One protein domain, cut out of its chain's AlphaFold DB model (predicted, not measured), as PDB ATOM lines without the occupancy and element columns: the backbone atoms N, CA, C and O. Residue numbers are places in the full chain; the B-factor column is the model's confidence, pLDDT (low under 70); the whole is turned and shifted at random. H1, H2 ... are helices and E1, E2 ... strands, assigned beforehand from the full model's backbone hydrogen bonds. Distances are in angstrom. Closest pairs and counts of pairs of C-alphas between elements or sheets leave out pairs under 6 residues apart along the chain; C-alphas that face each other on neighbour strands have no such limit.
ATOM      1  N   ASP A   3      45.932  51.374  23.682       97.38
ATOM      2  CA  ASP A   3      44.484  51.439  23.947       97.38
ATOM      3  C   ASP A   3      43.644  51.438  22.666       97.38
ATOM      4  O   ASP A   3      42.540  50.885  22.619       97.38
ATOM      5  N   ALA A   4      44.162  52.060  21.608       97.44
ATOM      6  CA  ALA A   4      43.486  52.136  20.326       97.44
ATOM      7  C   ALA A   4      44.474  52.168  19.160       97.44
ATOM      8  O   ALA A   4      45.571  52.715  19.265       97.44
ATOM      9  N   ILE A   5      44.044  51.611  18.031       98.00
ATOM     10  CA  ILE A   5      44.695  51.737  16.728       98.00
ATOM     11  C   ILE A   5      43.665  52.351  15.785       98.00
ATOM     12  O   ILE A   5      42.569  51.813  15.637       98.00
ATOM     13  N   ILE A   6      44.011  53.478  15.167       97.19
ATOM     14  CA  ILE A   6      43.163  54.186  14.203       97.19
ATOM     15  C   ILE A   6      43.978  54.366  12.929       97.19
ATOM     16  O   ILE A   6      45.065  54.943  12.980       97.19
ATOM     17  N   CYS A   7      43.498  53.856  11.796       94.38
ATOM     18  CA  CYS A   7      44.275  53.883  10.559       94.38
ATOM     19  C   CYS A   7      43.417  53.921   9.288       94.38
ATOM     20  O   CYS A   7      42.236  53.590   9.298       94.38
ATOM     21  N   ASP A   8      44.043  54.322   8.182       92.19
ATOM     22  CA  ASP A   8      43.472  54.237   6.835       92.19
ATOM     23  C   ASP A   8      44.384  53.359   5.950       92.19
ATOM     24  O   ASP A   8      45.257  53.896   5.259       92.19
ATOM     25  N   PRO A   9      44.297  52.013   6.057       89.25
ATOM     26  CA  PRO A   9      45.163  51.106   5.316       89.25
ATOM     27  C   PRO A   9      45.193  51.348   3.799       89.25
ATOM     28  O   PRO A   9      44.217  51.785   3.188       89.25
ATOM     29  N   PRO A  10      46.309  51.016   3.133       83.12
ATOM     30  CA  PRO A  10      46.409  51.121   1.684       83.12
ATOM     31  C   PRO A  10      45.587  50.014   1.004       83.12
ATOM     32  O   PRO A  10      46.086  48.922   0.749       83.12
ATOM     33  N   TYR A  11      44.331  50.299   0.659       70.88
ATOM     34  CA  TYR A  11      43.405  49.299   0.100       70.88
ATOM     35  C   TYR A  11      43.540  49.006  -1.401       70.88
ATOM     36  O   TYR A  11      42.650  48.413  -2.003       70.88
ATOM     37  N   GLY A  12      44.580  49.497  -2.072       70.62
ATOM     38  CA  GLY A  12      44.802  49.166  -3.482       70.62
ATOM     39  C   GLY A  12      43.926  49.895  -4.515       70.62
ATOM     40  O   GLY A  12      44.173  49.740  -5.707       70.62
ATOM     41  N   VAL A  13      42.942  50.707  -4.098       65.00
ATOM     42  CA  VAL A  13      41.925  51.293  -5.004       65.00
ATOM     43  C   VAL A  13      42.486  52.362  -5.946       65.00
ATOM     44  O   VAL A  13      42.162  52.375  -7.131       65.00
ATOM     45  N   ARG A  14      43.307  53.292  -5.433       66.94
ATOM     46  CA  ARG A  14      43.919  54.365  -6.251       66.94
ATOM     47  C   ARG A  14      45.297  53.985  -6.780       66.94
ATOM     48  O   ARG A  14      45.660  54.354  -7.889       66.94
ATOM     49  N   ALA A  15      46.056  53.259  -5.970       64.69
ATOM     50  CA  ALA A  15      47.340  52.670  -6.305       64.69
ATOM     51  C   ALA A  15      47.370  51.296  -5.639       64.69
ATOM     52  O   ALA A  15      46.973  51.199  -4.477       64.69
ATOM     53  N   GLY A  16      47.801  50.258  -6.362       72.12
ATOM     54  CA  GLY A  16      47.849  48.894  -5.832       72.12
ATOM     55  C   GLY A  16      48.620  48.851  -4.514       72.12
ATOM     56  O   GLY A  16      49.680  49.474  -4.412       72.12
ATOM     57  N   GLY A  17      48.074  48.152  -3.514       81.88
ATOM     58  CA  GLY A  17      48.706  48.019  -2.208       81.88
ATOM     59  C   GLY A  17      50.118  47.476  -2.384       81.88
ATOM     60  O   GLY A  17      50.356  46.601  -3.223       81.88
ATOM     61  N   ARG A  18      51.076  48.027  -1.636       84.50
ATOM     62  CA  ARG A  18      52.460  47.554  -1.658       84.50
ATOM     63  C   ARG A  18      52.952  47.294  -0.251       84.50
ATOM     64  O   ARG A  18      52.740  48.117   0.635       84.50
ATOM     65  N   LYS A  19      53.660  46.183  -0.083       85.38
ATOM     66  CA  LYS A  19      54.381  45.846   1.143       85.38
ATOM     67  C   LYS A  19      55.867  45.720   0.864       85.38
ATOM     68  O   LYS A  19      56.281  45.474  -0.274       85.38
ATOM     69  N   SER A  20      56.673  45.883   1.903       84.38
ATOM     70  CA  SER A  20      58.103  45.593   1.837       84.38
ATOM     71  C   SER A  20      58.306  44.112   1.519       84.38
ATOM     72  O   SER A  20      57.756  43.239   2.181       84.38
ATOM     73  N   GLY A  21      59.080  43.830   0.479       76.25
ATOM     74  CA  GLY A  21      59.304  42.479  -0.017       76.25
ATOM     75  C   GLY A  21      59.684  42.514  -1.488       76.25
ATOM     76  O   GLY A  21      58.956  43.037  -2.320       76.25
ATOM     77  N   GLY A  22      60.854  41.993  -1.843       73.56
ATOM     78  CA  GLY A  22      61.256  41.906  -3.247       73.56
ATOM     79  C   GLY A  22      60.672  40.674  -3.931       73.56
ATOM     80  O   GLY A  22      60.512  39.633  -3.305       73.56
ATOM     81  N   ARG A  23      60.477  40.732  -5.256       67.94
ATOM     82  CA  ARG A  23      60.098  39.557  -6.069       67.94
ATOM     83  C   ARG A  23      61.019  38.349  -5.831       67.94
ATOM     84  O   ARG A  23      60.553  37.222  -5.759       67.94
ATOM     85  N   LYS A  24      62.326  38.592  -5.682       69.25
ATOM     86  CA  LYS A  24      63.324  37.549  -5.385       69.25
ATOM     87  C   LYS A  24      63.191  36.974  -3.967       69.25
ATOM     88  O   LYS A  24      63.459  35.795  -3.780       69.25
ATOM     89  N   LEU A  25      62.773  37.800  -3.006       69.94
ATOM     90  CA  LEU A  25      62.546  37.404  -1.614       69.94
ATOM     91  C   LEU A  25      61.285  36.537  -1.501       69.94
ATOM     92  O   LEU A  25      61.305  35.493  -0.861       69.94
ATOM     93  N   LEU A  26      60.205  36.939  -2.180       69.12
ATOM     94  CA  LEU A  26      58.954  36.180  -2.211       69.12
ATOM     95  C   LEU A  26      59.114  34.828  -2.911       69.12
ATOM     96  O   LEU A  26      58.641  33.830  -2.385       69.12
ATOM     97  N   LYS A  27      59.867  34.773  -4.021       66.38
ATOM     98  CA  LYS A  27      60.215  33.514  -4.704       66.38
ATOM     99  C   LYS A  27      61.197  32.621  -3.927       66.38
ATOM    100  O   LYS A  27      61.577  31.575  -4.435       66.38
ATOM    101  N   GLY A  28      61.684  33.046  -2.758       67.38
ATOM    102  CA  GLY A  28      62.678  32.289  -1.987       67.38
ATOM    103  C   GLY A  28      64.054  32.177  -2.656       67.38
ATOM    104  O   GLY A  28      64.907  31.444  -2.173       67.38
ATOM    105  N   VAL A  29      64.299  32.922  -3.741       67.19
ATOM    106  CA  VAL A  29      65.583  32.932  -4.467       67.19
ATOM    107  C   VAL A  29      66.668  33.631  -3.649       67.19
ATOM    108  O   VAL A  29      67.854  33.360  -3.811       67.19
ATOM    109  N   VAL A  30      66.273  34.572  -2.790       66.69
ATOM    110  CA  VAL A  30      67.175  35.336  -1.927       66.69
ATOM    111  C   VAL A  30      66.630  35.281  -0.506       66.69
ATOM    112  O   VAL A  30      65.460  35.594  -0.294       66.69
ATOM    113  N   CYS A  31      67.465  34.893   0.459       65.25
ATOM    114  CA  CYS A  31      67.114  34.936   1.878       65.25
ATOM    115  C   CYS A  31      66.917  36.390   2.351       65.25
ATOM    116  O   CYS A  31      67.504  37.305   1.762       65.25
ATOM    117  N   PRO A  32      66.132  36.635   3.419       71.00
ATOM    118  CA  PRO A  32      66.107  37.938   4.075       71.00
ATOM    119  C   PRO A  32      67.542  38.354   4.408       71.00
ATOM    120  O   PRO A  32      68.239  37.643   5.129       71.00
ATOM    121  N   TYR A  33      68.005  39.462   3.832       71.44
ATOM    122  CA  TYR A  33      69.357  39.956   4.052       71.44
ATOM    123  C   TYR A  33      69.300  41.258   4.840       71.44
ATOM    124  O   TYR A  33      68.459  42.124   4.587       71.44
ATOM    125  N   THR A  34      70.210  41.397   5.796       79.81
ATOM    126  CA  THR A  34      70.412  42.658   6.498       79.81
ATOM    127  C   THR A  34      71.183  43.596   5.586       79.81
ATOM    128  O   THR A  34      72.241  43.242   5.067       79.81
ATOM    129  N   VAL A  35      70.644  44.796   5.378       82.50
ATOM    130  CA  VAL A  35      71.318  45.830   4.593       82.50
ATOM    131  C   VAL A  35      72.642  46.193   5.282       82.50
ATOM    132  O   VAL A  35      72.606  46.569   6.462       82.50
ATOM    133  N   PRO A  36      73.788  46.096   4.579       87.81
ATOM    134  CA  PRO A  36      75.085  46.532   5.098       87.81
ATOM    135  C   PRO A  36      75.055  47.988   5.586       87.81
ATOM    136  O   PRO A  36      74.340  48.813   5.017       87.81
ATOM    137  N   GLU A  37      75.817  48.310   6.636       87.88
ATOM    138  CA  GLU A  37      75.787  49.631   7.293       87.88
ATOM    139  C   GLU A  37      76.090  50.778   6.315       87.88
ATOM    140  O   GLU A  37      75.393  51.789   6.296       87.88
ATOM    141  N   ASP A  38      77.059  50.565   5.423       89.75
ATOM    142  CA  ASP A  38      77.489  51.496   4.374       89.75
ATOM    143  C   ASP A  38      76.399  51.800   3.336       89.75
ATOM    144  O   ASP A  38      76.435  52.839   2.680       89.75
ATOM    145  N   LYS A  39      75.407  50.914   3.196       84.31
ATOM    146  CA  LYS A  39      74.301  51.039   2.235       84.31
ATOM    147  C   LYS A  39      72.973  51.358   2.896       84.31
ATOM    148  O   LYS A  39      71.978  51.457   2.189       84.31
ATOM    149  N   ARG A  40      72.923  51.494   4.224       85.00
ATOM    150  CA  ARG A  40      71.669  51.699   4.961       85.00
ATOM    151  C   ARG A  40      71.067  53.072   4.678       85.00
ATOM    152  O   ARG A  40      69.858  53.183   4.468       85.00
ATOM    153  N   THR A  41      71.900  54.106   4.634       88.44
ATOM    154  CA  THR A  41      71.455  55.477   4.379       88.44
ATOM    155  C   THR A  41      70.966  55.609   2.939       88.44
ATOM    156  O   THR A  41      71.737  55.471   1.995       88.44
ATOM    157  N   GLY A  42      69.669  55.867   2.760       85.44
ATOM    158  CA  GLY A  42      69.054  55.999   1.435       85.44
ATOM    159  C   GLY A  42      68.638  54.677   0.778       85.44
ATOM    160  O   GLY A  42      68.170  54.697  -0.360       85.44
ATOM    161  N   HIS A  43      68.753  53.533   1.467       86.19
ATOM    162  CA  HIS A  43      68.232  52.272   0.941       86.19
ATOM    163  C   HIS A  43      66.706  52.322   0.818       86.19
ATOM    164  O   HIS A  43      65.990  52.422   1.813       86.19
ATOM    165  N   ILE A  44      66.189  52.104  -0.393       83.75
ATOM    166  CA  ILE A  44      64.755  51.908  -0.634       83.75
ATOM    167  C   ILE A  44      64.480  50.404  -0.764       83.75
ATOM    168  O   ILE A  44      64.977  49.774  -1.703       83.75
ATOM    169  N   PRO A  45      63.759  49.775   0.186       83.31
ATOM    170  CA  PRO A  45      63.463  48.353   0.105       83.31
ATOM    171  C   PRO A  45      62.644  48.047  -1.148       83.31
ATOM    172  O   PRO A  45      61.761  48.807  -1.550       83.31
ATOM    173  N   SER A  46      62.927  46.901  -1.770       84.69
ATOM    174  CA  SER A  46      62.061  46.399  -2.836       84.69
ATOM    175  C   SER A  46      60.661  46.146  -2.284       84.69
ATOM    176  O   SER A  46      60.507  45.692  -1.151       84.69
ATOM    177  N   THR A  47      59.652  46.420  -3.100       84.81
ATOM    178  CA  THR A  47      58.246  46.272  -2.722       84.81
ATOM    179  C   THR A  47      57.548  45.244  -3.597       84.81
ATOM    180  O   THR A  47      57.864  45.104  -4.784       84.81
ATOM    181  N   ALA A  48      56.569  44.567  -3.015       83.12
ATOM    182  CA  ALA A  48      55.708  43.598  -3.668       83.12
ATOM    183  C   ALA A  48      54.261  44.070  -3.606       83.12
ATOM    184  O   ALA A  48      53.946  44.996  -2.856       83.12
ATOM    185  N   ALA A  49      53.396  43.443  -4.403       83.00
ATOM    186  CA  ALA A  49      51.965  43.652  -4.265       83.00
ATOM    187  C   ALA A  49      51.508  43.260  -2.858       83.00
ATOM    188  O   ALA A  49      52.089  42.385  -2.220       83.00
ATOM    189  N   TYR A  50      50.476  43.941  -2.393       85.62
ATOM    190  CA  TYR A  50      49.829  43.704  -1.118       85.62
ATOM    191  C   TYR A  50      48.335  43.714  -1.391       85.62
ATOM    192  O   TYR A  50      47.779  44.757  -1.751       85.62
ATOM    193  N   SER A  51      47.718  42.535  -1.352       85.94
ATOM    194  CA  SER A  51      46.285  42.420  -1.607       85.94
ATOM    195  C   SER A  51      45.500  43.032  -0.446       85.94
ATOM    196  O   SER A  51      46.014  43.168   0.665       85.94
ATOM    197  N   LEU A  52      44.244  43.408  -0.696       86.56
ATOM    198  CA  LEU A  52      43.369  43.916   0.360       86.56
ATOM    199  C   LEU A  52      43.189  42.879   1.476       86.56
ATOM    200  O   LEU A  52      43.313  43.225   2.647       86.56
ATOM    201  N   ALA A  53      42.944  41.618   1.102       88.25
ATOM    202  CA  ALA A  53      42.752  40.516   2.039       88.25
ATOM    203  C   ALA A  53      43.971  40.328   2.954       88.25
ATOM    204  O   ALA A  53      43.824  40.283   4.172       88.25
ATOM    205  N   GLU A  54      45.175  40.309   2.377       89.94
ATOM    206  CA  GLU A  54      46.417  40.182   3.140       89.94
ATOM    207  C   GLU A  54      46.651  41.405   4.038       89.94
ATOM    208  O   GLU A  54      47.002  41.267   5.205       89.94
ATOM    209  N   CYS A  55      46.380  42.609   3.525       90.56
ATOM    210  CA  CYS A  55      46.537  43.854   4.272       90.56
ATOM    211  C   CYS A  55      45.636  43.933   5.502       90.56
ATOM    212  O   CYS A  55      46.086  44.319   6.583       90.56
ATOM    213  N   VAL A  56      44.370  43.547   5.355       92.50
ATOM    214  CA  VAL A  56      43.422  43.551   6.470       92.50
ATOM    215  C   VAL A  56      43.704  42.404   7.440       92.50
ATOM    216  O   VAL A  56      43.598  42.611   8.648       92.50
ATOM    217  N   HIS A  57      44.121  41.235   6.950       93.75
ATOM    218  CA  HIS A  57      44.547  40.126   7.804       93.75
ATOM    219  C   HIS A  57      45.725  40.525   8.705       93.75
ATOM    220  O   HIS A  57      45.621  40.430   9.928       93.75
ATOM    221  N   ASP A  58      46.808  41.042   8.121       93.75
ATOM    222  CA  ASP A  58      48.005  41.450   8.864       93.75
ATOM    223  C   ASP A  58      47.696  42.592   9.849       93.75
ATOM    224  O   ASP A  58      48.243  42.635  10.953       93.75
ATOM    225  N   LEU A  59      46.782  43.503   9.489       95.00
ATOM    226  CA  LEU A  59      46.297  44.546  10.394       95.00
ATOM    227  C   LEU A  59      45.562  43.961  11.607       95.00
ATOM    228  O   LEU A  59      45.812  44.394  12.733       95.00
ATOM    229  N   LEU A  60      44.640  43.020  11.384       95.81
ATOM    230  CA  LEU A  60      43.861  42.391  12.451       95.81
ATOM    231  C   LEU A  60      44.765  41.584  13.386       95.81
ATOM    232  O   LEU A  60      44.644  41.725  14.603       95.81
ATOM    233  N   ASP A  61      45.709  40.820  12.836       96.19
ATOM    234  CA  ASP A  61      46.683  40.047  13.610       96.19
ATOM    235  C   ASP A  61      47.591  40.957  14.459       96.19
ATOM    236  O   ASP A  61      47.726  40.779  15.675       96.19
ATOM    237  N   LEU A  62      48.145  42.017  13.854       95.56
ATOM    238  CA  LEU A  62      48.956  43.006  14.568       95.56
ATOM    239  C   LEU A  62      48.153  43.683  15.685       95.56
ATOM    240  O   LEU A  62      48.627  43.811  16.817       95.56
ATOM    241  N   ALA A  63      46.925  44.110  15.390       96.88
ATOM    242  CA  ALA A  63      46.064  44.745  16.375       96.88
ATOM    243  C   ALA A  63      45.733  43.793  17.530       96.88
ATOM    244  O   ALA A  63      45.727  44.218  18.689       96.88
ATOM    245  N   ALA A  64      45.512  42.507  17.242       96.75
ATOM    246  CA  ALA A  64      45.250  41.499  18.258       96.75
ATOM    247  C   ALA A  64      46.444  41.328  19.210       96.75
ATOM    248  O   ALA A  64      46.235  41.183  20.415       96.75
ATOM    249  N   LYS A  65      47.682  41.441  18.719       95.88
ATOM    250  CA  LYS A  65      48.904  41.399  19.544       95.88
ATOM    251  C   LYS A  65      49.116  42.668  20.368       95.88
ATOM    252  O   LYS A  65      49.535  42.605  21.521       95.88
ATOM    253  N   MET A  66      48.849  43.836  19.784       96.56
ATOM    254  CA  MET A  66      49.265  45.115  20.369       96.56
ATOM    255  C   MET A  66      48.228  45.775  21.285       96.56
ATOM    256  O   MET A  66      48.619  46.545  22.173       96.56
ATOM    257  N   LEU A  67      46.933  45.517  21.068       97.69
ATOM    258  CA  LEU A  67      45.855  46.141  21.835       97.69
ATOM    259  C   LEU A  67      45.656  45.484  23.205       97.69
ATOM    260  O   LEU A  67      45.698  44.258  23.345       97.69
ATOM    261  N   VAL A  68      45.364  46.312  24.207       97.62
ATOM    262  CA  VAL A  68      44.833  45.866  25.505       97.62
ATOM    263  C   VAL A  68      43.459  45.203  25.337       97.62
ATOM    264  O   VAL A  68      42.749  45.444  24.357       97.62
ATOM    265  N   MET A  69      43.045  44.387  26.308       97.88
ATOM    266  CA  MET A  69      41.660  43.904  26.383       97.88
ATOM    267  C   MET A  69      40.688  45.087  26.475       97.88
ATOM    268  O   MET A  69      40.927  46.021  27.236       97.88
ATOM    269  N   GLY A  70      39.615  45.074  25.682       97.56
ATOM    270  CA  GLY A  70      38.703  46.217  25.553       97.56
ATOM    271  C   GLY A  70      39.240  47.372  24.695       97.56
ATOM    272  O   GLY A  70      38.503  48.326  24.435       97.56
ATOM    273  N   GLY A  71      40.486  47.286  24.216       97.75
ATOM    274  CA  GLY A  71      41.061  48.233  23.266       97.75
ATOM    275  C   GLY A  71      40.339  48.202  21.920       97.75
ATOM    276  O   GLY A  71      39.662  47.223  21.579       97.75
ATOM    277  N   ARG A  72      40.461  49.285  21.147       98.12
ATOM    278  CA  ARG A  72      39.693  49.473  19.905       98.12
ATOM    279  C   ARG A  72      40.571  49.513  18.664       98.12
ATOM    280  O   ARG A  72      41.552  50.249  18.613       98.12
ATOM    281  N   LEU A  73      40.162  48.777  17.639       98.00
ATOM    282  CA  LEU A  73      40.691  48.905  16.289       98.00
ATOM    283  C   LEU A  73      39.667  49.655  15.438       98.00
ATOM    284  O   LEU A  73      38.518  49.228  15.332       98.00
ATOM    285  N   VAL A  74      40.090  50.759  14.832       97.75
ATOM    286  CA  VAL A  74      39.269  51.571  13.937       97.75
ATOM    287  C   VAL A  74      39.990  51.724  12.605       97.75
ATOM    288  O   VAL A  74      41.115  52.220  12.557       97.75
ATOM    289  N   TYR A  75      39.358  51.300  11.516       96.19
ATOM    290  CA  TYR A  75      39.941  51.426  10.182       96.19
ATOM    291  C   TYR A  75      38.871  51.603   9.109       96.19
ATOM    292  O   TYR A  75      37.716  51.229   9.316       96.19
ATOM    293  N   PHE A  76      39.228  52.207   7.974       93.69
ATOM    294  CA  PHE A  76      38.325  52.227   6.823       93.69
ATOM    295  C   PHE A  76      38.409  50.901   6.053       93.69
ATOM    296  O   PHE A  76      39.430  50.232   6.036       93.69
ATOM    297  N   TYR A  77      37.333  50.503   5.393       91.75
ATOM    298  CA  TYR A  77      37.305  49.343   4.511       91.75
ATOM    299  C   TYR A  77      36.698  49.765   3.173       91.75
ATOM    300  O   TYR A  77      35.654  50.423   3.179       91.75
ATOM    301  N   PRO A  78      37.335  49.475   2.025       89.31
ATOM    302  CA  PRO A  78      36.800  49.857   0.726       89.31
ATOM    303  C   PRO A  78      35.579  48.995   0.406       89.31
ATOM    304  O   PRO A  78      35.581  47.789   0.633       89.31
ATOM    305  N   VAL A  79      34.547  49.595  -0.172       86.31
ATOM    306  CA  VAL A  79      33.372  48.857  -0.630       86.31
ATOM    307  C   VAL A  79      33.048  49.264  -2.058       86.31
ATOM    308  O   VAL A  79      33.041  50.450  -2.408       86.31
ATOM    309  N   LEU A  80      32.803  48.257  -2.896       82.81
ATOM    310  CA  LEU A  80      32.203  48.460  -4.201       82.81
ATOM    311  C   LEU A  80      30.690  48.519  -4.013       82.81
ATOM    312  O   LEU A  80      30.091  47.609  -3.447       82.81
ATOM    313  N   ARG A  81      30.088  49.614  -4.461       75.62
ATOM    314  CA  ARG A  81      28.643  49.765  -4.431       75.62
ATOM    315  C   ARG A  81      28.072  49.194  -5.718       75.62
ATOM    316  O   ARG A  81      28.287  49.767  -6.788       75.62
ATOM    317  N   ASP A  82      27.321  48.115  -5.583       68.12
ATOM    318  CA  ASP A  82      26.388  47.690  -6.617       68.12
ATOM    319  C   ASP A  82      25.086  48.483  -6.474       68.12
ATOM    320  O   ASP A  82      24.792  49.028  -5.415       68.12
ATOM    321  N   ASN A  83      24.309  48.604  -7.552       60.75
ATOM    322  CA  ASN A  83      23.116  49.466  -7.634       60.75
ATOM    323  C   ASN A  83      21.977  49.099  -6.642       60.75
ATOM    324  O   ASN A  83      20.882  49.644  -6.760       60.75
ATOM    325  N   GLY A  84      22.198  48.157  -5.722       57.50
ATOM    326  CA  GLY A  84      21.289  47.801  -4.638       57.50
ATOM    327  C   GLY A  84      21.432  48.749  -3.445       57.50
ATOM    328  O   GLY A  84      22.526  49.182  -3.095       57.50
ATOM    329  N   GLU A  85      20.310  49.084  -2.811       55.56
ATOM    330  CA  GLU A  85      20.256  50.034  -1.689       55.56
ATOM    331  C   GLU A  85      20.856  49.484  -0.380       55.56
ATOM    332  O   GLU A  85      21.094  50.245   0.558       55.56
ATOM    333  N   THR A  86      21.132  48.179  -0.307       56.53
ATOM    334  CA  THR A  86      21.661  47.510   0.887       56.53
ATOM    335  C   THR A  86      23.127  47.120   0.717       56.53
ATOM    336  O   THR A  86      23.481  46.381  -0.200       56.53
ATOM    337  N   LEU A  87      23.970  47.572   1.648       62.50
ATOM    338  CA  LEU A  87      25.341  47.092   1.829       62.50
ATOM    339  C   LEU A  87      25.324  45.663   2.398       62.50
ATOM    340  O   LEU A  87      25.371  45.486   3.612       62.50
ATOM    341  N   ASP A  88      25.259  44.655   1.534       64.12
ATOM    342  CA  ASP A  88      25.460  43.252   1.922       64.12
ATOM    343  C   ASP A  88      26.952  42.896   1.813       64.12
ATOM    344  O   ASP A  88      27.398  42.226   0.884       64.12
ATOM    345  N   VAL A  89      27.765  43.481   2.697       71.88
ATOM    346  CA  VAL A  89      29.225  43.293   2.704       71.88
ATOM    347  C   VAL A  89      29.610  42.437   3.899       71.88
ATOM    348  O   VAL A  89      29.441  42.867   5.042       71.88
ATOM    349  N   ASP A  90      30.196  41.264   3.648       81.81
ATOM    350  CA  ASP A  90      30.834  40.499   4.719       81.81
ATOM    351  C   ASP A  90      32.202  41.114   5.043       81.81
ATOM    352  O   ASP A  90      33.132  41.105   4.232       81.81
ATOM    353  N   PHE A  91      32.311  41.719   6.225       88.62
ATOM    354  CA  PHE A  91      33.559  42.328   6.676       88.62
ATOM    355  C   PHE A  91      34.516  41.270   7.235       88.62
ATOM    356  O   PHE A  91      34.064  40.325   7.886       88.62
ATOM    357  N   PRO A  92      35.841  41.460   7.089       89.00
ATOM    358  CA  PRO A  92      36.832  40.565   7.676       89.00
ATOM    359  C   PRO A  92      36.649  40.396   9.190       89.00
ATOM    360  O   PRO A  92      36.556  41.373   9.943       89.00
ATOM    361  N   LYS A  93      36.605  39.137   9.633       90.81
ATOM    362  CA  LYS A  93      36.404  38.742  11.035       90.81
ATOM    363  C   LYS A  93      37.715  38.239  11.629       90.81
ATOM    364  O   LYS A  93      38.549  37.677  10.929       90.81
ATOM    365  N   HIS A  94      37.875  38.411  12.937       94.44
ATOM    366  CA  HIS A  94      39.020  37.893  13.683       94.44
ATOM    367  C   HIS A  94      38.559  37.417  15.071       94.44
ATOM    368  O   HIS A  94      37.812  38.157  15.715       94.44
ATOM    369  N   PRO A  95      39.009  36.251  15.579       95.50
ATOM    370  CA  PRO A  95      38.525  35.686  16.848       95.50
ATOM    371  C   PRO A  95      38.687  36.617  18.058       95.50
ATOM    372  O   PRO A  95      37.853  36.622  18.962       95.50
ATOM    373  N   CYS A  96      39.740  37.445  18.061       96.31
ATOM    374  CA  CYS A  96      39.972  38.436  19.116       96.31
ATOM    375  C   CYS A  96      39.052  39.653  19.089       96.31
ATOM    376  O   CYS A  96      39.054  40.412  20.057       96.31
ATOM    377  N   PHE A  97      38.290  39.875  18.018       97.69
ATOM    378  CA  PHE A  97      37.584  41.127  17.797       97.69
ATOM    379  C   PHE A  97      36.086  40.938  17.592       97.69
ATOM    380  O   PHE A  97      35.625  40.002  16.947       97.69
ATOM    381  N   LYS A  98      35.320  41.906  18.091       97.25
ATOM    382  CA  LYS A  98      33.893  42.048  17.805       97.25
ATOM    383  C   LYS A  98      33.634  43.393  17.144       97.25
ATOM    384  O   LYS A  98      34.064  44.421  17.667       97.25
ATOM    385  N   LEU A  99      32.906  43.392  16.029       96.38
ATOM    386  CA  LEU A  99      32.425  44.614  15.388       96.38
ATOM    387  C   LEU A  99      31.381  45.294  16.290       96.38
ATOM    388  O   LEU A  99      30.400  44.667  16.687       96.38
ATOM    389  N   ILE A 100      31.606  46.564  16.632       96.19
ATOM    390  CA  ILE A 100      30.673  47.390  17.418       96.19
ATOM    391  C   ILE A 100      29.893  48.336  16.513       96.19
ATOM    392  O   ILE A 100      28.708  48.570  16.734       96.19
ATOM    393  N   SER A 101      30.570  48.940  15.538       94.75
ATOM    394  CA  SER A 101      29.981  49.980  14.703       94.75
ATOM    395  C   SER A 101      30.584  49.962  13.308       94.75
ATOM    396  O   SER A 101      31.773  49.689  13.134       94.75
ATOM    397  N   SER A 102      29.744  50.282  12.332       93.81
ATOM    398  CA  SER A 102      30.089  50.464  10.930       93.81
ATOM    399  C   SER A 102      29.424  51.744  10.433       93.81
ATOM    400  O   SER A 102      28.208  51.896  10.560       93.81
ATOM    401  N   CYS A 103      30.201  52.662   9.864       93.06
ATOM    402  CA  CYS A 103      29.687  53.906   9.292       93.06
ATOM    403  C   CYS A 103      30.136  54.029   7.835       93.06
ATOM    404  O   CYS A 103      31.331  54.136   7.563       93.06
ATOM    405  N   GLU A 104      29.194  53.991   6.893       91.81
ATOM    406  CA  GLU A 104      29.505  54.158   5.475       91.81
ATOM    407  C   GLU A 104      29.717  55.637   5.126       91.81
ATOM    408  O   GLU A 104      28.901  56.504   5.434       91.81
ATOM    409  N   GLN A 105      30.796  55.908   4.401       91.44
ATOM    410  CA  GLN A 105      31.031  57.149   3.692       91.44
ATOM    411  C   GLN A 105      31.020  56.896   2.183       91.44
ATOM    412  O   GLN A 105      31.903  56.236   1.625       91.44
ATOM    413  N   ILE A 106      30.042  57.489   1.508       90.12
ATOM    414  CA  ILE A 106      29.901  57.440   0.053       90.12
ATOM    415  C   ILE A 106      30.955  58.353  -0.575       90.12
ATOM    416  O   ILE A 106      31.002  59.544  -0.271       90.12
ATOM    417  N   LEU A 107      31.808  57.806  -1.445       86.56
ATOM    418  CA  LEU A 107      32.830  58.587  -2.152       86.56
ATOM    419  C   LEU A 107      32.401  58.903  -3.587       86.56
ATOM    420  O   LEU A 107      32.698  59.973  -4.110       86.56
ATOM    421  N   SER A 108      31.728  57.959  -4.242       85.00
ATOM    422  CA  SER A 108      31.213  58.087  -5.605       85.00
ATOM    423  C   SER A 108      30.061  57.106  -5.837       85.00
ATOM    424  O   SER A 108      29.735  56.316  -4.958       85.00
ATOM    425  N   TYR A 109      29.498  57.098  -7.049       80.56
ATOM    426  CA  TYR A 109      28.454  56.144  -7.434       80.56
ATOM    427  C   TYR A 109      28.875  54.673  -7.267       80.56
ATOM    428  O   TYR A 109      28.072  53.856  -6.839       80.56
ATOM    429  N   ARG A 110      30.137  54.340  -7.584       81.12
ATOM    430  CA  ARG A 110      30.645  52.953  -7.558       81.12
ATOM    431  C   ARG A 110      31.449  52.603  -6.311       81.12
ATOM    432  O   ARG A 110      31.698  51.432  -6.069       81.12
ATOM    433  N   TYR A 111      31.905  53.598  -5.559       84.25
ATOM    434  CA  TYR A 111      32.841  53.385  -4.456       84.25
ATOM    435  C   TYR A 111      32.350  54.071  -3.193       84.25
ATOM    436  O   TYR A 111      32.098  55.281  -3.189       84.25
ATOM    437  N   SER A 112      32.327  53.314  -2.110       88.88
ATOM    438  CA  SER A 112      32.212  53.825  -0.754       88.88
ATOM    439  C   SER A 112      33.340  53.269   0.107       88.88
ATOM    440  O   SER A 112      34.144  52.435  -0.319       88.88
ATOM    441  N   ARG A 113      33.466  53.805   1.316       90.69
ATOM    442  CA  ARG A 113      34.323  53.238   2.352       90.69
ATOM    443  C   ARG A 113      33.546  53.154   3.648       90.69
ATOM    444  O   ARG A 113      32.783  54.062   3.954       90.69
ATOM    445  N   VAL A 114      33.755  52.101   4.418       92.81
ATOM    446  CA  VAL A 114      33.082  51.897   5.700       92.81
ATOM    447  C   VAL A 114      34.102  52.052   6.813       92.81
ATOM    448  O   VAL A 114      35.119  51.372   6.809       92.81
ATOM    449  N   LEU A 115      33.858  52.957   7.757       95.81
ATOM    450  CA  LEU A 115      34.628  53.045   8.990       95.81
ATOM    451  C   LEU A 115      34.168  51.929   9.927       95.81
ATOM    452  O   LEU A 115      33.056  51.984  10.455       95.81
ATOM    453  N   LEU A 116      35.012  50.921  10.121       96.12
ATOM    454  CA  LEU A 116      34.765  49.797  11.016       96.12
ATOM    455  C   LEU A 116      35.380  50.087  12.381       96.12
ATOM    456  O   LEU A 116      36.541  50.476  12.475       96.12
ATOM    457  N   THR A 117      34.603  49.873  13.440       97.44
ATOM    458  CA  THR A 117      35.061  49.956  14.831       97.44
ATOM    459  C   THR A 117      34.909  48.597  15.492       97.44
ATOM    460  O   THR A 117      33.790  48.130  15.712       97.44
ATOM    461  N   LEU A 118      36.034  47.981  15.842       97.69
ATOM    462  CA  LEU A 118      36.100  46.692  16.510       97.69
ATOM    463  C   LEU A 118      36.669  46.852  17.918       97.69
ATOM    464  O   LEU A 118      37.531  47.696  18.161       97.69
ATOM    465  N   VAL A 119      36.208  46.018  18.845       98.12
ATOM    466  CA  VAL A 119      36.749  45.926  20.206       98.12
ATOM    467  C   VAL A 119      37.414  44.581  20.422       98.12
ATOM    468  O   VAL A 119      36.889  43.556  19.981       98.12
ATOM    469  N   LYS A 120      38.558  44.580  21.108       98.06
ATOM    470  CA  LYS A 120      39.240  43.349  21.501       98.06
ATOM    471  C   LYS A 120      38.497  42.678  22.660       98.06
ATOM    472  O   LYS A 120      38.411  43.252  23.746       98.06
ATOM    473  N   ILE A 121      37.971  41.479  22.425       97.94
ATOM    474  CA  ILE A 121      37.134  40.721  23.372       97.94
ATOM    475  C   ILE A 121      37.814  39.486  23.960       97.94
ATOM    476  O   ILE A 121      37.378  39.009  25.004       97.94
ATOM    477  N   SER A 122      38.866  38.971  23.325       96.75
ATOM    478  CA  SER A 122      39.608  37.805  23.809       96.75
ATOM    479  C   SER A 122      41.120  38.029  23.696       96.75
ATOM    480  O   SER A 122      41.575  38.848  22.880       96.75
ATOM    481  N   PRO A 123      41.912  37.373  24.563       95.44
ATOM    482  CA  PRO A 123      43.361  37.421  24.472       95.44
ATOM    483  C   PRO A 123      43.843  36.752  23.181       95.44
ATOM    484  O   PRO A 123      43.147  35.934  22.586       95.44
ATOM    485  N   TYR A 124      45.048  37.123  22.759       95.69
ATOM    486  CA  TYR A 124      45.720  36.467  21.645       95.69
ATOM    487  C   TYR A 124      46.296  35.138  22.149       95.69
ATOM    488  O   TYR A 124      47.100  35.159  23.080       95.69
ATOM    489  N   SER A 125      45.822  34.013  21.611       95.56
ATOM    490  CA  SER A 125      46.257  32.663  21.989       95.56
ATOM    491  C   SER A 125      47.219  32.071  20.959       95.56
ATOM    492  O   SER A 125      47.218  32.480  19.798       95.56
ATOM    493  N   ASP A 126      47.982  31.061  21.376       94.75
ATOM    494  CA  ASP A 126      48.932  30.347  20.510       94.75
ATOM    495  C   ASP A 126      48.240  29.716  19.285       94.75
ATOM    496  O   ASP A 126      48.789  29.700  18.186       94.75
ATOM    497  N   GLU A 127      46.992  29.265  19.441       95.00
ATOM    498  CA  GLU A 127      46.166  28.734  18.345       95.00
ATOM    499  C   GLU A 127      45.871  29.793  17.271       95.00
ATOM    500  O   GLU A 127      45.904  29.508  16.073       95.00
ATOM    501  N   ILE A 128      45.601  31.035  17.692       94.12
ATOM    502  CA  ILE A 128      45.356  32.160  16.779       94.12
ATOM    503  C   ILE A 128      46.657  32.538  16.073       94.12
ATOM    504  O   ILE A 128      46.637  32.826  14.877       94.12
ATOM    505  N   GLU A 129      47.785  32.492  16.784       94.06
ATOM    506  CA  GLU A 129      49.101  32.724  16.191       94.06
ATOM    507  C   GLU A 129      49.441  31.703  15.113       94.06
ATOM    508  O   GLU A 129      49.902  32.065  14.027       94.06
ATOM    509  N   GLU A 130      49.176  30.428  15.380       94.31
ATOM    510  CA  GLU A 130      49.398  29.376  14.403       94.31
ATOM    511  C   GLU A 130      48.489  29.532  13.178       94.31
ATOM    512  O   GLU A 130      48.980  29.452  12.048       94.31
ATOM    513  N   ALA A 131      47.203  29.833  13.375       93.44
ATOM    514  CA  ALA A 131      46.272  30.092  12.280       93.44
ATOM    515  C   ALA A 131      46.709  31.297  11.426       93.44
ATOM    516  O   ALA A 131      46.768  31.197  10.198       93.44
ATOM    517  N   ALA A 132      47.099  32.407  12.061       93.00
ATOM    518  CA  ALA A 132      47.606  33.593  11.371       93.00
ATOM    519  C   ALA A 132      48.897  33.291  10.590       93.00
ATOM    520  O   ALA A 132      49.077  33.758   9.463       93.00
ATOM    521  N   ARG A 133      49.789  32.463  11.153       92.62
ATOM    522  CA  ARG A 133      51.014  32.013  10.479       92.62
ATOM    523  C   ARG A 133      50.705  31.173   9.241       92.62
ATOM    524  O   ARG A 133      51.341  31.380   8.208       92.62
ATOM    525  N   LEU A 134      49.761  30.238   9.330       92.75
ATOM    526  CA  LEU A 134      49.342  29.411   8.193       92.75
ATOM    527  C   LEU A 134      48.734  30.272   7.082       92.75
ATOM    528  O   LEU A 134      49.134  30.141   5.927       92.75
ATOM    529  N   GLN A 135      47.865  31.220   7.437       89.62
ATOM    530  CA  GLN A 135      47.286  32.162   6.482       89.62
ATOM    531  C   GLN A 135      48.364  33.027   5.804       89.62
ATOM    532  O   GLN A 135      48.324  33.256   4.596       89.62
ATOM    533  N   HIS A 136      49.379  33.471   6.551       88.00
ATOM    534  CA  HIS A 136      50.505  34.221   5.990       88.00
ATOM    535  C   HIS A 136      51.332  33.395   4.988       88.00
ATOM    536  O   HIS A 136      51.815  33.925   3.982       88.00
ATOM    537  N   LEU A 137      51.506  32.095   5.246       87.38
ATOM    538  CA  LEU A 137      52.173  31.183   4.314       87.38
ATOM    539  C   LEU A 137      51.350  30.979   3.039       87.38
ATOM    540  O   LEU A 137      51.926  31.034   1.953       87.38
ATOM    541  N   ASP A 138      50.031  30.831   3.167       88.38
ATOM    542  CA  ASP A 138      49.117  30.735   2.025       88.38
ATOM    543  C   ASP A 138      49.184  31.993   1.144       88.38
ATOM    544  O   ASP A 138      49.428  31.905  -0.062       88.38
ATOM    545  N   PHE A 139      49.117  33.189   1.743       86.75
ATOM    546  CA  PHE A 139      49.304  34.433   0.991       86.75
ATOM    547  C   PHE A 139      50.646  34.459   0.257       86.75
ATOM    548  O   PHE A 139      50.708  34.842  -0.913       86.75
ATOM    549  N   LYS A 140      51.729  34.027   0.910       81.69
ATOM    550  CA  LYS A 140      53.057  33.976   0.290       81.69
ATOM    551  C   LYS A 140      53.095  33.024  -0.909       81.69
ATOM    552  O   LYS A 140      53.696  33.386  -1.920       81.69
ATOM    553  N   GLU A 141      52.474  31.852  -0.821       82.38
ATOM    554  CA  GLU A 141      52.378  30.904  -1.936       82.38
ATOM    555  C   GLU A 141      51.557  31.490  -3.096       82.38
ATOM    556  O   GLU A 141      52.005  31.477  -4.245       82.38
ATOM    557  N   ASN A 142      50.414  32.105  -2.791       79.75
ATOM    558  CA  ASN A 142      49.556  32.755  -3.782       79.75
ATOM    559  C   ASN A 142      50.272  33.911  -4.498       79.75
ATOM    560  O   ASN A 142      50.182  34.041  -5.720       79.75
ATOM    561  N   HIS A 143      51.094  34.691  -3.785       75.75
ATOM    562  CA  HIS A 143      51.972  35.694  -4.402       75.75
ATOM    563  C   HIS A 143      52.967  35.085  -5.393       75.75
ATOM    564  O   HIS A 143      53.267  35.705  -6.415       75.75
ATOM    565  N   VAL A 144      53.502  33.892  -5.113       72.06
ATOM    566  CA  VAL A 144      54.417  33.196  -6.031       72.06
ATOM    567  C   VAL A 144      53.676  32.752  -7.290       72.06
ATOM    568  O   VAL A 144      54.153  33.061  -8.383       72.06
ATOM    569  N   LYS A 145      52.488  32.148  -7.149       74.06
ATOM    570  CA  LYS A 145      51.627  31.757  -8.281       74.06
ATOM    571  C   LYS A 145      51.275  32.961  -9.159       74.06
ATOM    572  O   LYS A 145      51.522  32.956 -10.363       74.06
ATOM    573  N   TRP A 146      50.837  34.072  -8.561       70.31
ATOM    574  CA  TRP A 146      50.519  35.296  -9.308       70.31
ATOM    575  C   TRP A 146      51.719  35.900 -10.048       70.31
ATOM    576  O   TRP A 146      51.561  36.491 -11.119       70.31
ATOM    577  N   LEU A 147      52.928  35.762  -9.493       67.50
ATOM    578  CA  LEU A 147      54.168  36.184 -10.149       67.50
ATOM    579  C   LEU A 147      54.556  35.300 -11.343       67.50
ATOM    580  O   LEU A 147      55.382  35.734 -12.152       67.50
ATOM    581  N   GLU A 148      54.032  34.081 -11.428       70.19
ATOM    582  CA  GLU A 148      54.259  33.137 -12.528       70.19
ATOM    583  C   GLU A 148      53.181  33.266 -13.610       70.19
ATOM    584  O   GLU A 148      53.509  33.264 -14.795       70.19
ATOM    585  N   GLU A 149      51.929  33.497 -13.212       63.50
ATOM    586  CA  GLU A 149      50.760  33.530 -14.103       63.50
ATOM    587  C   GLU A 149      50.410  34.932 -14.645       63.50
ATOM    588  O   GLU A 149      49.664  35.061 -15.615       63.50
ATOM    589  N   GLY A 150      50.951  36.011 -14.063       56.50
ATOM    590  CA  GLY A 150      50.830  37.375 -14.603       56.50
ATOM    591  C   GLY A 150      49.494  38.097 -14.349       56.50
ATOM    592  O   GLY A 150      49.240  39.128 -14.974       56.50
TER     593      GLY A 150
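AT A GLANCE: This is residues 3 to 150 of the 184 residues of an uncharacterized protein of Mikania micrantha (UniProt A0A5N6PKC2). A twisted sheet of four strands has helix H3 packed along one face, and the long last helix H4 runs beside H3 on the side away from the sheet. From this body an arm reaches out past the small strand pair E2 and E3 and the short helix H1, and its residues 36 to 42, which hold H2, stick out at the tip. The printed part has 148 residues with four named helices and six named strands, in the order E1 E2 H1 H2 E3 H3 E4 E5 E6 H4. The larger sheet, E1 E4 E6 E5, is mixed, E2 and E3 are antiparallel, and the class is mixed, helices and strands. The whole is only just compact, close to loose, with a radius of gyration of the C-alphas of 17.7 A and spans of 52 by 38 by 30 A.

HOW THE PARTS SIT: E1, residues 3 to 7, is an edge strand and the parallel neighbour of E4, residues 67 to 80, with N 5 and O 72 2.9 A apart, within hydrogen-bond range. E2, residues 18 to 20, is the antiparallel neighbour of E3, residues 47 to 49, with N 19 and O 48 at 3.0 A. H1, residues 23 to 26, touches H4, residues 126 to 149, through residues 140 to 147 of H4 alone; the closest C-alphas, of Leu 26 and Val 144, are 6.6 A apart. H2, residues 37 to 40, stands free. H3, residues 52 to 66, is on the larger sheet at a height of 9.6 A, forming two layers, a helix on one face of a sheet. It runs along the strands, at 6 degrees to E4 on the local plane; the closest C-alphas of the two are those of Ala 63 and Leu 73, 6.8 A apart. E4 bends by 103 degrees at residue 70. E6, residues 111 to 120, is its antiparallel neighbour, with N 73 and O 118 at 2.9 A. E5, residues 97 to 106, the other edge strand, forms a hairpin with E6, with N 105 and O 113 at 2.7 A. H3 and H4 only just touch, with 3 pairs of C-alphas within 8 A, the closest those of Glu 54 and Phe 139 at 6.8 A. They run opposite ways at a shallow tilt of 25 degrees. In H3 and H4 every O i to N i+4 pair is within hydrogen-bond range; H1 and H2 are too short for such a pair.

IN THESE COORDINATES: E1 begins at C-alpha 3, (44.484, 51.439, 23.947). From first to last C-alpha H3 measures 20.9 A, E4 29.5 A, E5 25.3 A and E6 28.6 A. C-alpha 38, in H2, is at (77.489, 51.496, 4.374). H4, 34.8 A long, ends at C-alpha 149, (50.760, 33.530, -14.103).

THE WHOLE: The C-alphas of Asp 38 and Glu 85 are the two farthest apart, at 57.6 A. The printed part has no cut. The link from E4 to E5, residues 81 to 96, is long. The mean pLDDT of the printed part is 85.4; residues 13 to 15, 23 to 31, 82 to 88, 147, and 149 to 150 are under 70.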